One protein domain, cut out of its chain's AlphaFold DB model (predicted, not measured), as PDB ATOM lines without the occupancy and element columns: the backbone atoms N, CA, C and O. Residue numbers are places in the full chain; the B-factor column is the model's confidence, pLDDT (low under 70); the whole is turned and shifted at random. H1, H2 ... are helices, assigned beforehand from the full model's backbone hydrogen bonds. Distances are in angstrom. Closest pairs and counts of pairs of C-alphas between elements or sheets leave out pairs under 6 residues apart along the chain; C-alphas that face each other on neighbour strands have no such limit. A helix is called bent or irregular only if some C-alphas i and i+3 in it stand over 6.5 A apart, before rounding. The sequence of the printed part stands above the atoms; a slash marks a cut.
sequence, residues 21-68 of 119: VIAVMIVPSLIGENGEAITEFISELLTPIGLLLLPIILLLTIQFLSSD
ATOM      1  N   VAL A  21      -5.140 -41.098  56.951       94.06
ATOM      2  CA  VAL A  21      -3.806 -41.343  56.377       94.06
ATOM      3  C   VAL A  21      -3.834 -42.526  55.410       94.06
ATOM      4  O   VAL A  21      -3.310 -42.423  54.303       94.06
ATOM      5  N   ILE A  22      -4.493 -43.624  55.786       93.50
ATOM      6  CA  ILE A  22      -4.653 -44.792  54.912       93.50
ATOM      7  C   ILE A  22      -5.489 -44.428  53.678       93.50
ATOM      8  O   ILE A  22      -5.103 -44.760  52.559       93.50
ATOM      9  N   ALA A  23      -6.597 -43.704  53.851       91.44
ATOM     10  CA  ALA A  23      -7.440 -43.266  52.743       91.44
ATOM     11  C   ALA A  23      -6.676 -42.348  51.776       91.44
ATOM     12  O   ALA A  23      -6.724 -42.564  50.571       91.44
ATOM     13  N   VAL A  24      -5.910 -41.381  52.285       90.69
ATOM     14  CA  VAL A  24      -5.081 -40.470  51.478       90.69
ATOM     15  C   VAL A  24      -3.970 -41.213  50.737       90.69
ATOM     16  O   VAL A  24      -3.545 -40.752  49.688       90.69
ATOM     17  N   MET A  25      -3.508 -42.362  51.229       88.25
ATOM     18  CA  MET A  25      -2.514 -43.176  50.525       88.25
ATOM     19  C   MET A  25      -3.145 -44.054  49.435       88.25
ATOM     20  O   MET A  25      -2.582 -44.200  48.354       88.25
ATOM     21  N   ILE A  26      -4.317 -44.633  49.706       87.00
ATOM     22  CA  ILE A  26      -4.973 -45.595  48.808       87.00
ATOM     23  C   ILE A  26      -5.767 -44.893  47.703       87.00
ATOM     24  O   ILE A  26      -5.694 -45.299  46.545       87.00
ATOM     25  N   VAL A  27      -6.512 -43.835  48.032       84.50
ATOM     26  CA  VAL A  27      -7.401 -43.142  47.085       84.50
ATOM     27  C   VAL A  27      -6.639 -42.611  45.860       84.50
ATOM     28  O   VAL A  27      -7.077 -42.899  44.749       84.50
ATOM     29  N   PRO A  28      -5.485 -41.928  45.991       78.25
ATOM     30  CA  PRO A  28      -4.715 -41.475  44.836       78.25
ATOM     31  C   PRO A  28      -4.052 -42.609  44.059       78.25
ATOM     32  O   PRO A  28      -3.785 -42.417  42.885       78.25
ATOM     33  N   SER A  29      -3.784 -43.770  44.667       78.75
ATOM     34  CA  SER A  29      -3.278 -44.939  43.929       78.75
ATOM     35  C   SER A  29      -4.370 -45.493  43.019       78.75
ATOM     36  O   SER A  29      -4.178 -45.594  41.813       78.75
ATOM     37  N   LEU A  30      -5.562 -45.727  43.580       75.38
ATOM     38  CA  LEU A  30      -6.717 -46.230  42.832       75.38
ATOM     39  C   LEU A  30      -7.168 -45.258  41.736       75.38
ATOM     40  O   LEU A  30      -7.560 -45.688  40.649       75.38
ATOM     41  N   ILE A  31      -7.113 -43.955  42.025       75.88
ATOM     42  CA  ILE A  31      -7.373 -42.903  41.043       75.88
ATOM     43  C   ILE A  31      -6.188 -42.743  40.098       75.88
ATOM     44  O   ILE A  31      -6.423 -42.447  38.956       75.88
ATOM     45  N   GLY A  32      -4.933 -42.933  40.489       73.62
ATOM     46  CA  GLY A  32      -3.784 -42.762  39.591       73.62
ATOM     47  C   GLY A  32      -3.742 -43.816  38.485       73.62
ATOM     48  O   GLY A  32      -3.461 -43.494  37.337       73.62
ATOM     49  N   GLU A  33      -4.090 -45.059  38.819       75.75
ATOM     50  CA  GLU A  33      -4.118 -46.183  37.875       75.75
ATOM     51  C   GLU A  33      -5.318 -46.111  36.914       75.75
ATOM     52  O   GLU A  33      -5.199 -46.471  35.747       75.75
ATOM     53  N   ASN A  34      -6.463 -45.598  37.381       75.94
ATOM     54  CA  ASN A  34      -7.696 -45.458  36.591       75.94
ATOM     55  C   ASN A  34      -8.010 -43.997  36.216       75.94
ATOM     56  O   ASN A  34      -9.104 -43.682  35.751       75.94
ATOM     57  N   GLY A  35      -7.080 -43.082  36.468       77.44
ATOM     58  CA  GLY A  35      -7.342 -41.639  36.508       77.44
ATOM     59  C   GLY A  35      -7.483 -41.030  35.145       77.44
ATOM     60  O   GLY A  35      -8.301 -40.134  34.973       77.44
ATOM     61  N   GLU A  36      -6.741 -41.568  34.184       80.75
ATOM     62  CA  GLU A  36      -6.904 -41.264  32.770       80.75
ATOM     63  C   GLU A  36      -8.353 -41.553  32.349       80.75
ATOM     64  O   GLU A  36      -9.053 -40.652  31.899       80.75
ATOM     65  N   ALA A  37      -8.854 -42.761  32.640       81.94
ATOM     66  CA  ALA A  37     -10.207 -43.182  32.277       81.94
ATOM     67  C   ALA A  37     -11.299 -42.373  32.998       81.94
ATOM     68  O   ALA A  37     -12.319 -42.026  32.408       81.94
ATOM     69  N   ILE A  38     -11.089 -42.037  34.275       81.12
ATOM     70  CA  ILE A  38     -12.025 -41.198  35.035       81.12
ATOM     71  C   ILE A  38     -12.025 -39.768  34.486       81.12
ATOM     72  O   ILE A  38     -13.084 -39.160  34.355       81.12
ATOM     73  N   THR A  39     -10.856 -39.219  34.161       83.62
ATOM     74  CA  THR A  39     -10.726 -37.848  33.652       83.62
ATOM     75  C   THR A  39     -11.288 -37.727  32.240       83.62
ATOM     76  O   THR A  39     -11.960 -36.740  31.938       83.62
ATOM     77  N   GLU A  40     -11.078 -38.733  31.394       85.31
ATOM     78  CA  GLU A  40     -11.680 -38.839  30.065       85.31
ATOM     79  C   GLU A  40     -13.210 -38.890  30.164       85.31
ATOM     80  O   GLU A  40     -13.891 -38.062  29.564       85.31
ATOM     81  N   PHE A  41     -13.749 -39.752  31.032       81.38
ATOM     82  CA  PHE A  41     -15.186 -39.825  31.286       81.38
ATOM     83  C   PHE A  41     -15.765 -38.497  31.800       81.38
ATOM     84  O   PHE A  41     -16.807 -38.042  31.331       81.38
ATOM     85  N   ILE A  42     -15.087 -37.829  32.742       83.06
ATOM     86  CA  ILE A  42     -15.506 -36.507  33.234       83.06
ATOM     87  C   ILE A  42     -15.476 -35.475  32.102       83.06
ATOM     88  O   ILE A  42     -16.390 -34.661  31.992       83.06
ATOM     89  N   SER A  43     -14.455 -35.512  31.248       86.88
ATOM     90  CA  SER A  43     -14.336 -34.607  30.101       86.88
ATOM     91  C   SER A  43     -15.474 -34.823  29.102       86.88
ATOM     92  O   SER A  43     -16.044 -33.852  28.607       86.88
ATOM     93  N   GLU A  44     -15.870 -36.074  28.874       83.62
ATOM     94  CA  GLU A  44     -17.009 -36.428  28.027       83.62
ATOM     95  C   GLU A  44     -18.351 -35.985  28.638       83.62
ATOM     96  O   GLU A  44     -19.206 -35.437  27.937       83.62
ATOM     97  N   LEU A  45     -18.520 -36.100  29.960       79.31
ATOM     98  CA  LEU A  45     -19.687 -35.564  30.672       79.31
ATOM     99  C   LEU A  45     -19.765 -34.029  30.655       79.31
ATOM    100  O   LEU A  45     -20.861 -33.475  30.723       79.31
ATOM    101  N   LEU A  46     -18.628 -33.337  30.565       87.00
ATOM    102  CA  LEU A  46     -18.556 -31.874  30.476       87.00
ATOM    103  C   LEU A  46     -18.783 -31.341  29.055       87.00
ATOM    104  O   LEU A  46     -18.836 -30.124  28.857       87.00
ATOM    105  N   THR A  47     -18.951 -32.218  28.066       85.81
ATOM    106  CA  THR A  47     -19.372 -31.803  26.727       85.81
ATOM    107  C   THR A  47     -20.776 -31.183  26.769       85.81
ATOM    108  O   THR A  47     -21.568 -31.486  27.667       85.81
ATOM    109  N   PRO A  48     -21.153 -30.350  25.780       81.56
ATOM    110  CA  PRO A  48     -22.496 -29.768  25.711       81.56
ATOM    111  C   PRO A  48     -23.615 -30.811  25.796       81.56
ATOM    112  O   PRO A  48     -24.683 -30.538  26.335       81.56
ATOM    113  N   ILE A  49     -23.361 -32.017  25.290       82.50
ATOM    114  CA  ILE A  49     -24.321 -33.115  25.300       82.50
ATOM    115  C   ILE A  49     -24.291 -33.861  26.638       82.50
ATOM    116  O   ILE A  49     -25.351 -34.140  27.199       82.50
ATOM    117  N   GLY A  50     -23.102 -34.118  27.189       78.62
ATOM    118  CA  GLY A  50     -22.944 -34.701  28.519       78.62
ATOM    119  C   GLY A  50     -23.654 -33.881  29.597       78.62
ATOM    120  O   GLY A  50     -24.395 -34.439  30.405       78.62
ATOM    121  N   LEU A  51     -23.560 -32.549  29.533       85.94
ATOM    122  CA  LEU A  51     -24.252 -31.637  30.446       85.94
ATOM    123  C   LEU A  51     -25.778 -31.664  30.299       85.94
ATOM    124  O   LEU A  51     -26.479 -31.423  31.279       85.94
ATOM    125  N   LEU A  52     -26.302 -31.962  29.105       81.88
ATOM    126  CA  LEU A  52     -27.739 -32.152  28.885       81.88
ATOM    127  C   LEU A  52     -28.219 -33.518  29.389       81.88
ATOM    128  O   LEU A  52     -29.336 -33.618  29.895       81.88
ATOM    129  N   LEU A  53     -27.382 -34.556  29.304       74.62
ATOM    130  CA  LEU A  53     -27.693 -35.893  29.819       74.62
ATOM    131  C   LEU A  53     -27.544 -35.999  31.339       74.62
ATOM    132  O   LEU A  53     -28.318 -36.713  31.975       74.62
ATOM    133  N   LEU A  54     -26.610 -35.258  31.935       78.25
ATOM    134  CA  LEU A  54     -26.361 -35.219  33.374       78.25
ATOM    135  C   LEU A  54     -27.644 -35.025  34.216       78.25
ATOM    136  O   LEU A  54     -27.896 -35.860  35.088       78.25
ATOM    137  N   PRO A  55     -28.498 -34.002  33.978       78.69
ATOM    138  CA  PRO A  55     -29.726 -33.814  34.750       78.69
ATOM    139  C   PRO A  55     -30.731 -34.951  34.547       78.69
ATOM    140  O   PRO A  55     -31.428 -35.320  35.489       78.69
ATOM    141  N   ILE A  56     -30.795 -35.546  33.354       77.38
ATOM    142  CA  ILE A  56     -31.693 -36.669  33.059       77.38
ATOM    143  C   ILE A  56     -31.260 -37.911  33.848       77.38
ATOM    144  O   ILE A  56     -32.081 -38.529  34.524       77.38
ATOM    145  N   ILE A  57     -29.968 -38.245  33.817       73.25
ATOM    146  CA  ILE A  57     -29.392 -39.370  34.567       73.25
ATOM    147  C   ILE A  57     -29.594 -39.164  36.070       73.25
ATOM    148  O   ILE A  57     -29.966 -40.100  36.783       73.25
ATOM    149  N   LEU A  58     -29.402 -37.935  36.554       80.19
ATOM    150  CA  LEU A  58     -29.584 -37.596  37.961       80.19
ATOM    151  C   LEU A  58     -31.042 -37.779  38.397       80.19
ATOM    152  O   LEU A  58     -31.293 -38.415  39.419       80.19
ATOM    153  N   LEU A  59     -32.004 -37.287  37.609       77.31
ATOM    154  CA  LEU A  59     -33.430 -37.472  37.883       77.31
ATOM    155  C   LEU A  59     -33.813 -38.952  37.900       77.31
ATOM    156  O   LEU A  59     -34.497 -39.375  38.824       77.31
ATOM    157  N   LEU A  60     -33.340 -39.750  36.942       68.38
ATOM    158  CA  LEU A  60     -33.599 -41.193  36.913       68.38
ATOM    159  C   LEU A  60     -32.993 -41.915  38.123       68.38
ATOM    160  O   LEU A  60     -33.642 -42.774  38.715       68.38
ATOM    161  N   THR A  61     -31.779 -41.538  38.522       73.69
ATOM    162  CA  THR A  61     -31.085 -42.123  39.678       73.69
ATOM    163  C   THR A  61     -31.798 -41.782  40.979       73.69
ATOM    164  O   THR A  61     -32.075 -42.672  41.780       73.69
ATOM    165  N   ILE A  62     -32.152 -40.511  41.183       77.44
ATOM    166  CA  ILE A  62     -32.948 -40.082  42.338       77.44
ATOM    167  C   ILE A  62     -34.285 -40.806  42.327       77.44
ATOM    168  O   ILE A  62     -34.729 -41.284  43.364       77.44
ATOM    169  N   GLN A  63     -34.915 -40.927  41.162       70.00
ATOM    170  CA  GLN A  63     -36.204 -41.580  41.052       70.00
ATOM    171  C   GLN A  63     -36.140 -43.060  41.430       70.00
ATOM    172  O   GLN A  63     -37.047 -43.559  42.094       70.00
ATOM    173  N   PHE A  64     -35.057 -43.728  41.040       68.56
ATOM    174  CA  PHE A  64     -34.760 -45.107  41.396       68.56
ATOM    175  C   PHE A  64     -34.476 -45.264  42.896       68.56
ATOM    176  O   PHE A  64     -35.099 -46.100  43.542       68.56
ATOM    177  N   LEU A  65     -33.597 -44.433  43.465       76.69
ATOM    178  CA  LEU A  65     -33.235 -44.476  44.889       76.69
ATOM    179  C   LEU A  65     -34.385 -44.062  45.816       76.69
ATOM    180  O   LEU A  65     -34.467 -44.532  46.945       76.69
ATOM    181  N   SER A  66     -35.261 -43.179  45.340       68.69
ATOM    182  CA  SER A  66     -36.461 -42.715  46.045       68.69
ATOM    183  C   SER A  66     -37.659 -43.652  45.837       68.69
ATOM    184  O   SER A  66     -38.698 -43.497  46.476       68.69
ATOM    185  N   SER A  67     -37.552 -44.642  44.942       60.50
ATOM    186  CA  SER A  67     -38.593 -45.654  44.790       60.50
ATOM    187  C   SER A  67     -38.496 -46.646  45.947       60.50
ATOM    188  O   SER A  67     -37.539 -47.408  46.041       60.50
ATOM    189  N   ASP A  68     -39.529 -46.669  46.787       58.16
ATOM    190  CA  ASP A  68     -39.647 -47.480  48.010       58.16
ATOM    191  C   ASP A  68     -39.853 -48.992  47.738       58.16
ATOM    192  O   ASP A  68     -40.672 -49.653  48.359       58.16
TER     193      ASP A  68
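This is residues 21 to 68 of the 119 residues of an uncharacterized protein of Solanum lycopersicum (UniProt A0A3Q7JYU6). The chain draws an open, flat U of helix: the two arms of one bent helix, H1a and H1b, make one side and the base, and H2 makes the other side, with the space between H1a and H2 empty. The printed part has 48 residues with two named helices, H1 then H2, and no named strand; its class is all helix. It is extended, with a radius of gyration of the C-alphas of 15.0 A, and spans 35 by 32 by 12 A.

Find C-alpha 21 at (-3.806, -41.343, 56.377), where H1, residues 21 to 45, begins. By its hydrogen bonds H1 was assigned as one helix, but it is bent: C-alphas 33 and 36 are 7.6 A apart. Its arm H1a, residues 21 to 33, is 19.1 A long; H1b, from C-alpha 36 at (-6.904, -41.264, 32.770) to residue 45, is 14.2 A long. H2, residues 48 to 65, runs 26.4 A to C-alpha 65 at (-33.235, -44.476, 44.889); it is neither bent nor irregular, but only just: C-alphas 52 and 55 are 6.4 A apart.

Look first at Ile 31 and Ile 38, the closest C-alphas of H1a and H1b, at 7.8 A: the arms are close but not clearly touching. Their lines are about perpendicular, at 77 degrees. H1b and H2 only just touch, only at the corner by their tight link, with 3 pairs of C-alphas within 8 A; the closest are those of Leu 45 and Leu 51, 6.0 A apart. H2 touches H1b with residues 50 to 54 alone, about perpendicular at 84 degrees. H1a and H2 are apart. Every O i to N i+4 pair is within hydrogen-bond range in H1b, against 7 of 9 in H1a and 11 of 14 in H2.

The C-alphas farthest apart are those of Val 21 and Ile 49, 38.1 A. The printed part has no cut. Its mean pLDDT is 79.4, with residues 60, 64 and 66 to 68 under 70.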